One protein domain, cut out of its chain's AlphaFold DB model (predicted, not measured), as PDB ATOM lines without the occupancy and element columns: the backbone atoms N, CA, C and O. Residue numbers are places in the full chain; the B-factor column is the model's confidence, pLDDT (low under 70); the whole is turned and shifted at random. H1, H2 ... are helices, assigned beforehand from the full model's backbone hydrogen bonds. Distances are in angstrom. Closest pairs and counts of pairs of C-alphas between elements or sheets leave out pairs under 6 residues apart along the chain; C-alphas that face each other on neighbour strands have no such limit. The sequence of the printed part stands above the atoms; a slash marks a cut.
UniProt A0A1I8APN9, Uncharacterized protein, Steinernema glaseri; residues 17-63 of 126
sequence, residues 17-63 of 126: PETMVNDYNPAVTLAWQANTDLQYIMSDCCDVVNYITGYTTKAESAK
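Overview. This is residues 17 to 63 of the 126 residues of an uncharacterized protein of Steinernema glaseri (UniProt A0A1I8APN9). Look first for an open, loose trace in two parts: a small looped end, residues 17 to 40, that holds H1 and H2 well separated from each other, and a long arm, residues 41 to 63, that sticks out from it and holds H3 and then H4. The helices form no bundle, and the long link between H2 and H3, residues 33 to 46, runs out from the looped end and makes a wide turn near residue 44, within the arm, before H3 begins. The printed part has 47 residues, with four named helices in the order H1, H2, H3, H4 and no named strand; the class is all helix. The whole is only just loose, close to extended, with a radius of gyration of the C-alphas of 14.2 A and spans of 38 by 27 by 16 A.

Arrangement. Begin with the longest helix, H3, residues 47 to 56, which touches no helix. It and H4, residues 58 to 61, meet only through their link. Turn to H2, residues 26 to 32, and you find it apart from H3 and from H4. H1, residues 17 to 20, is apart from H2, H3 and H4. Along the backbone, each O i to N i+4 pair in H2 and H3 is within hydrogen-bond range; H1 and H4 are too short for such a pair, and each has its one O i to N i+3 pair within range.

Along the chain. Find C-alpha 47 at (246.197, 201.271, 147.654); from there H3 runs 14.0 A to C-alpha 56 at (247.845, 207.848, 159.916). H4 measures 5.0 A from C-alpha 58 to C-alpha 61. H2 runs 9.8 A from C-alpha 26 to C-alpha 32, and H1 runs 5.8 A from C-alpha 17 at (235.827, 222.418, 133.192) to C-alpha 20.

Size, cuts and confidence. The two C-alphas farthest apart are those of Ala 31 and Lys 63, at 40.5 A. The printed part has no cut. The link from H2 to H3, 14 residues, is long; those from H1 to H2 and from H3 to H4 are tight. Residues 41 to 63 stand free. The model's mean pLDDT over the printed part is 75.2, and it is under 70 at residues 43 to 45, residue 57 and residues 59 to 63.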
ATOM      1  N   PRO A  17     236.485 222.810 131.939       71.00
ATOM      2  CA  PRO A  17     235.827 222.418 133.192       71.00
ATOM      3  C   PRO A  17     235.942 220.921 133.531       71.00
ATOM      4  O   PRO A  17     235.964 220.565 134.706       71.00
ATOM      5  N   GLU A  18     236.103 220.044 132.536       72.88
ATOM      6  CA  GLU A  18     236.282 218.594 132.747       72.88
ATOM      7  C   GLU A  18     237.630 218.228 133.387       72.88
ATOM      8  O   GLU A  18     237.804 217.125 133.906       72.88
ATOM      9  N   THR A  19     238.596 219.148 133.401       75.88
ATOM     10  CA  THR A  19     239.878 218.933 134.095       75.88
ATOM     11  C   THR A  19     239.740 218.927 135.614       75.88
ATOM     12  O   THR A  19     240.557 218.309 136.290       75.88
ATOM     13  N   MET A  20     238.686 219.551 136.147       78.06
ATOM     14  CA  MET A  20     238.459 219.678 137.589       78.06
ATOM     15  C   MET A  20     237.525 218.598 138.153       78.06
ATOM     16  O   MET A  20     237.296 218.566 139.359       78.06
ATOM     17  N   VAL A  21     236.982 217.715 137.306       79.00
ATOM     18  CA  VAL A  21     236.053 216.649 137.721       79.00
ATOM     19  C   VAL A  21     236.830 215.374 138.062       79.00
ATOM     20  O   VAL A  21     237.688 214.970 137.287       79.00
ATOM     21  N   ASN A  22     236.599 214.720 139.199       80.19
ATOM     22  CA  ASN A  22     237.301 213.467 139.519       80.19
ATOM     23  C   ASN A  22     236.670 212.241 138.814       80.19
ATOM     24  O   ASN A  22     235.472 212.216 138.544       80.19
ATOM     25  N   ASP A  23     237.486 211.225 138.498       73.75
ATOM     26  CA  ASP A  23     237.060 210.035 137.725       73.75
ATOM     27  C   ASP A  23     236.690 208.837 138.623       73.75
ATOM     28  O   ASP A  23     236.655 207.697 138.164       73.75
ATOM     29  N   TYR A  24     236.460 209.057 139.922       75.19
ATOM     30  CA  TYR A  24     236.400 207.964 140.896       75.19
ATOM     31  C   TYR A  24     235.181 207.048 140.726       75.19
ATOM     32  O   TYR A  24     235.330 205.824 140.735       75.19
ATOM     33  N   ASN A  25     233.984 207.617 140.539       82.62
ATOM     34  CA  ASN A  25     232.767 206.848 140.288       82.62
ATOM     35  C   ASN A  25     231.808 207.608 139.356       82.62
ATOM     36  O   ASN A  25     231.009 208.416 139.828       82.62
ATOM     37  N   PRO A  26     231.818 207.318 138.042       79.06
ATOM     38  CA  PRO A  26     231.002 208.037 137.067       79.06
ATOM     39  C   PRO A  26     229.496 207.999 137.351       79.06
ATOM     40  O   PRO A  26     228.805 208.980 137.088       79.06
ATOM     41  N   ALA A  27     228.978 206.892 137.894       84.62
ATOM     42  CA  ALA A  27     227.556 206.762 138.203       84.62
ATOM     43  C   ALA A  27     227.149 207.701 139.347       84.62
ATOM     44  O   ALA A  27     226.120 208.372 139.265       84.62
ATOM     45  N   VAL A  28     227.984 207.788 140.385       85.19
ATOM     46  CA  VAL A  28     227.752 208.691 141.516       85.19
ATOM     47  C   VAL A  28     227.994 210.140 141.112       85.19
ATOM     48  O   VAL A  28     227.143 210.976 141.395       85.19
ATOM     49  N   THR A  29     229.069 210.443 140.382       84.94
ATOM     50  CA  THR A  29     229.334 211.796 139.872       84.94
ATOM     51  C   THR A  29     228.189 212.297 138.986       84.94
ATOM     52  O   THR A  29     227.803 213.459 139.088       84.94
ATOM     53  N   LEU A  30     227.589 211.429 138.157       85.19
ATOM     54  CA  LEU A  30     226.438 211.783 137.321       85.19
ATOM     55  C   LEU A  30     225.173 212.055 138.149       85.19
ATOM     56  O   LEU A  30     224.448 213.001 137.854       85.19
ATOM     57  N   ALA A  31     224.910 211.239 139.172       87.69
ATOM     58  CA  ALA A  31     223.737 211.388 140.031       87.69
ATOM     59  C   ALA A  31     223.848 212.589 140.990       87.69
ATOM     60  O   ALA A  31     222.856 213.261 141.256       87.69
ATOM     61  N   TRP A  32     225.050 212.848 141.506       89.88
ATOM     62  CA  TRP A  32     225.332 213.868 142.517       89.88
ATOM     63  C   TRP A  32     225.719 215.228 141.915       89.88
ATOM     64  O   TRP A  32     225.534 216.259 142.553       89.88
ATOM     65  N   GLN A  33     226.246 215.242 140.685       86.69
ATOM     66  CA  GLN A  33     226.750 216.433 139.985       86.69
ATOM     67  C   GLN A  33     227.849 217.205 140.737       86.69
ATOM     68  O   GLN A  33     228.012 218.411 140.554       86.69
ATOM     69  N   ALA A  34     228.648 216.514 141.554       84.88
ATOM     70  CA  ALA A  34     229.853 217.072 142.162       84.88
ATOM     71  C   ALA A  34     230.942 216.001 142.305       84.88
ATOM     72  O   ALA A  34     230.670 214.807 142.186       84.88
ATOM     73  N   ASN A  35     232.170 216.439 142.581       87.19
ATOM     74  CA  ASN A  35     233.288 215.548 142.877       87.19
ATOM     75  C   ASN A  35     232.999 214.721 144.129       87.19
ATOM     76  O   ASN A  35     232.637 215.271 145.168       87.19
ATOM     77  N   THR A  36     233.196 213.410 144.033       84.06
ATOM     78  CA  THR A  36     232.961 212.483 145.146       84.06
ATOM     79  C   THR A  36     234.204 211.669 145.429       84.06
ATOM     80  O   THR A  36     234.725 211.061 144.503       84.06
ATOM     81  N   ASP A  37     234.649 211.595 146.680       79.19
ATOM     82  CA  ASP A  37     235.787 210.762 147.098       79.19
ATOM     83  C   ASP A  37     235.356 209.303 147.343       79.19
ATOM     84  O   ASP A  37     235.524 208.746 148.424       79.19
ATOM     85  N   LEU A  38     234.742 208.686 146.329       77.00
ATOM     86  CA  LEU A  38     234.268 207.302 146.364       77.00
ATOM     87  C   LEU A  38     234.911 206.511 145.226       77.00
ATOM     88  O   LEU A  38     234.456 206.580 144.087       77.00
ATOM     89  N   GLN A  39     235.949 205.740 145.540       76.25
ATOM     90  CA  GLN A  39     236.695 204.951 144.563       76.25
ATOM     91  C   GLN A  39     236.487 203.453 144.801       76.25
ATOM     92  O   GLN A  39     236.597 202.971 145.927       76.25
ATOM     93  N   TYR A  40     236.210 202.703 143.731       76.88
ATOM     94  CA  TYR A  40     236.243 201.243 143.790       76.88
ATOM     95  C   TYR A  40     237.690 200.761 143.894       76.88
ATOM     96  O   TYR A  40     238.540 201.156 143.092       76.88
ATOM     97  N   ILE A  41     237.955 199.885 144.859       72.62
ATOM     98  CA  ILE A  41     239.277 199.304 145.074       72.62
ATOM     99  C   ILE A  41     239.163 197.795 144.885       72.62
ATOM    100  O   ILE A  41     238.308 197.146 145.484       72.62
ATOM    101  N   MET A  42     239.996 197.248 143.997       75.88
ATOM    102  CA  MET A  42     240.049 195.806 143.755       75.88
ATOM    103  C   MET A  42     240.557 195.080 145.006       75.88
ATOM    104  O   MET A  42     241.364 195.632 145.752       75.88
ATOM    105  N   SER A  43     240.113 193.837 145.209       66.56
ATOM    106  CA  SER A  43     240.407 193.035 146.408       66.56
ATOM    107  C   SER A  43     241.900 192.879 146.718       66.56
ATOM    108  O   SER A  43     242.265 192.791 147.886       66.56
ATOM    109  N   ASP A  44     242.756 192.911 145.696       67.06
ATOM    110  CA  ASP A  44     244.185 192.580 145.812       67.06
ATOM    111  C   ASP A  44     245.079 193.831 145.734       67.06
ATOM    112  O   ASP A  44     246.235 193.785 145.316       67.06
ATOM    113  N   CYS A  45     244.521 194.992 146.076       67.62
ATOM    114  CA  CYS A  45     245.168 196.278 145.887       67.62
ATOM    115  C   CYS A  45     245.725 196.845 147.203       67.62
ATOM    116  O   CYS A  45     244.982 197.113 148.148       67.62
ATOM    117  N   CYS A  46     247.034 197.118 147.245       72.81
ATOM    118  CA  CYS A  46     247.687 197.773 148.385       72.81
ATOM    119  C   CYS A  46     247.312 199.259 148.546       72.81
ATOM    120  O   CYS A  46     247.734 199.887 149.516       72.81
ATOM    121  N   ASP A  47     246.524 199.841 147.633       71.88
ATOM    122  CA  ASP A  47     246.197 201.271 147.654       71.88
ATOM    123  C   ASP A  47     245.407 201.672 148.910       71.88
ATOM    124  O   ASP A  47     245.658 202.745 149.454       71.88
ATOM    125  N   VAL A  48     244.536 200.798 149.440       75.56
ATOM    126  CA  VAL A  48     243.841 201.036 150.725       75.56
ATOM    127  C   VAL A  48     244.846 201.154 151.863       75.56
ATOM    128  O   VAL A  48     244.793 202.093 152.655       75.56
ATOM    129  N   VAL A  49     245.773 200.198 151.942       76.31
ATOM    130  CA  VAL A  49     246.772 200.137 153.013       76.31
ATOM    131  C   VAL A  49     247.691 201.351 152.929       76.31
ATOM    132  O   VAL A  49     247.942 201.991 153.946       76.31
ATOM    133  N   ASN A  50     248.118 201.729 151.723       73.69
ATOM    134  CA  ASN A  50     248.932 202.920 151.487       73.69
ATOM    135  C   ASN A  50     248.191 204.206 151.866       73.69
ATOM    136  O   ASN A  50     248.782 205.090 152.483       73.69
ATOM    137  N   TYR A  51     246.902 204.307 151.532       76.50
ATOM    138  CA  TYR A  51     246.076 205.462 151.874       76.50
ATOM    139  C   TYR A  51     245.907 205.599 153.392       76.50
ATOM    140  O   TYR A  51     246.218 206.650 153.952       76.50
ATOM    141  N   ILE A  52     245.484 204.527 154.073       77.00
ATOM    142  CA  ILE A  52     245.318 204.507 155.536       77.00
ATOM    143  C   ILE A  52     246.644 204.820 156.226       77.00
ATOM    144  O   ILE A  52     246.690 205.668 157.120       77.00
ATOM    145  N   THR A  53     247.726 204.168 155.794       73.56
ATOM    146  CA  THR A  53     249.063 204.391 156.353       73.56
ATOM    147  C   THR A  53     249.471 205.843 156.162       73.56
ATOM    148  O   THR A  53     249.788 206.495 157.148       73.56
ATOM    149  N   GLY A  54     249.366 206.391 154.949       72.44
ATOM    150  CA  GLY A  54     249.738 207.777 154.657       72.44
ATOM    151  C   GLY A  54     248.942 208.813 155.452       72.44
ATOM    152  O   GLY A  54     249.507 209.818 155.871       72.44
ATOM    153  N   TYR A  55     247.653 208.577 155.711       76.38
ATOM    154  CA  TYR A  55     246.858 209.459 156.575       76.38
ATOM    155  C   TYR A  55     247.244 209.336 158.047       76.38
ATOM    156  O   TYR A  55     247.385 210.351 158.726       76.38
ATOM    157  N   THR A  56     247.456 208.111 158.525       70.75
ATOM    158  CA  THR A  56     247.845 207.848 159.916       70.75
ATOM    159  C   THR A  56     249.231 208.420 160.213       70.75
ATOM    160  O   THR A  56     249.445 209.032 161.255       70.75
ATOM    161  N   THR A  57     250.170 208.291 159.273       67.56
ATOM    162  CA  THR A  57     251.540 208.794 159.416       67.56
ATOM    163  C   THR A  57     251.696 210.248 158.989       67.56
ATOM    164  O   THR A  57     252.775 210.802 159.176       67.56
ATOM    165  N   LYS A  58     250.654 210.916 158.470       70.81
ATOM    166  CA  LYS A  58     250.728 212.312 158.001       70.81
ATOM    167  C   LYS A  58     251.249 213.265 159.077       70.81
ATOM    168  O   LYS A  58     252.037 214.159 158.776       70.81
ATOM    169  N   ALA A  59     250.821 213.062 160.323       64.19
ATOM    170  CA  ALA A  59     251.287 213.841 161.469       64.19
ATOM    171  C   ALA A  59     252.782 213.616 161.755       64.19
ATOM    172  O   ALA A  59     253.480 214.557 162.114       64.19
ATOM    173  N   GLU A  60     253.283 212.399 161.533       61.75
ATOM    174  CA  GLU A  60     254.699 212.051 161.689       61.75
ATOM    175  C   GLU A  60     255.541 212.585 160.526       61.75
ATOM    176  O   GLU A  60     256.607 213.152 160.739       61.75
ATOM    177  N   SER A  61     255.047 212.474 159.288       58.22
ATOM    178  CA  SER A  61     255.710 213.009 158.090       58.22
ATOM    179  C   SER A  61     255.799 214.537 158.091       58.22
ATOM    180  O   SER A  61     256.699 215.098 157.476       58.22
ATOM    181  N   ALA A  62     254.888 215.226 158.786       55.66
ATOM    182  CA  ALA A  62     254.965 216.672 158.992       55.66
ATOM    183  C   ALA A  62     256.027 217.077 160.035       55.66
ATOM    184  O   ALA A  62     256.452 218.230 160.045       55.66
ATOM    185  N   LYS A  63     256.451 216.143 160.900       54.62
ATOM    186  CA  LYS A  63     257.380 216.367 162.022       54.62
ATOM    187  C   LYS A  63     258.819 215.917 161.738       54.62
ATOM    188  O   LYS A  63     259.661 215.988 162.626       54.62
TER     189      LYS A  63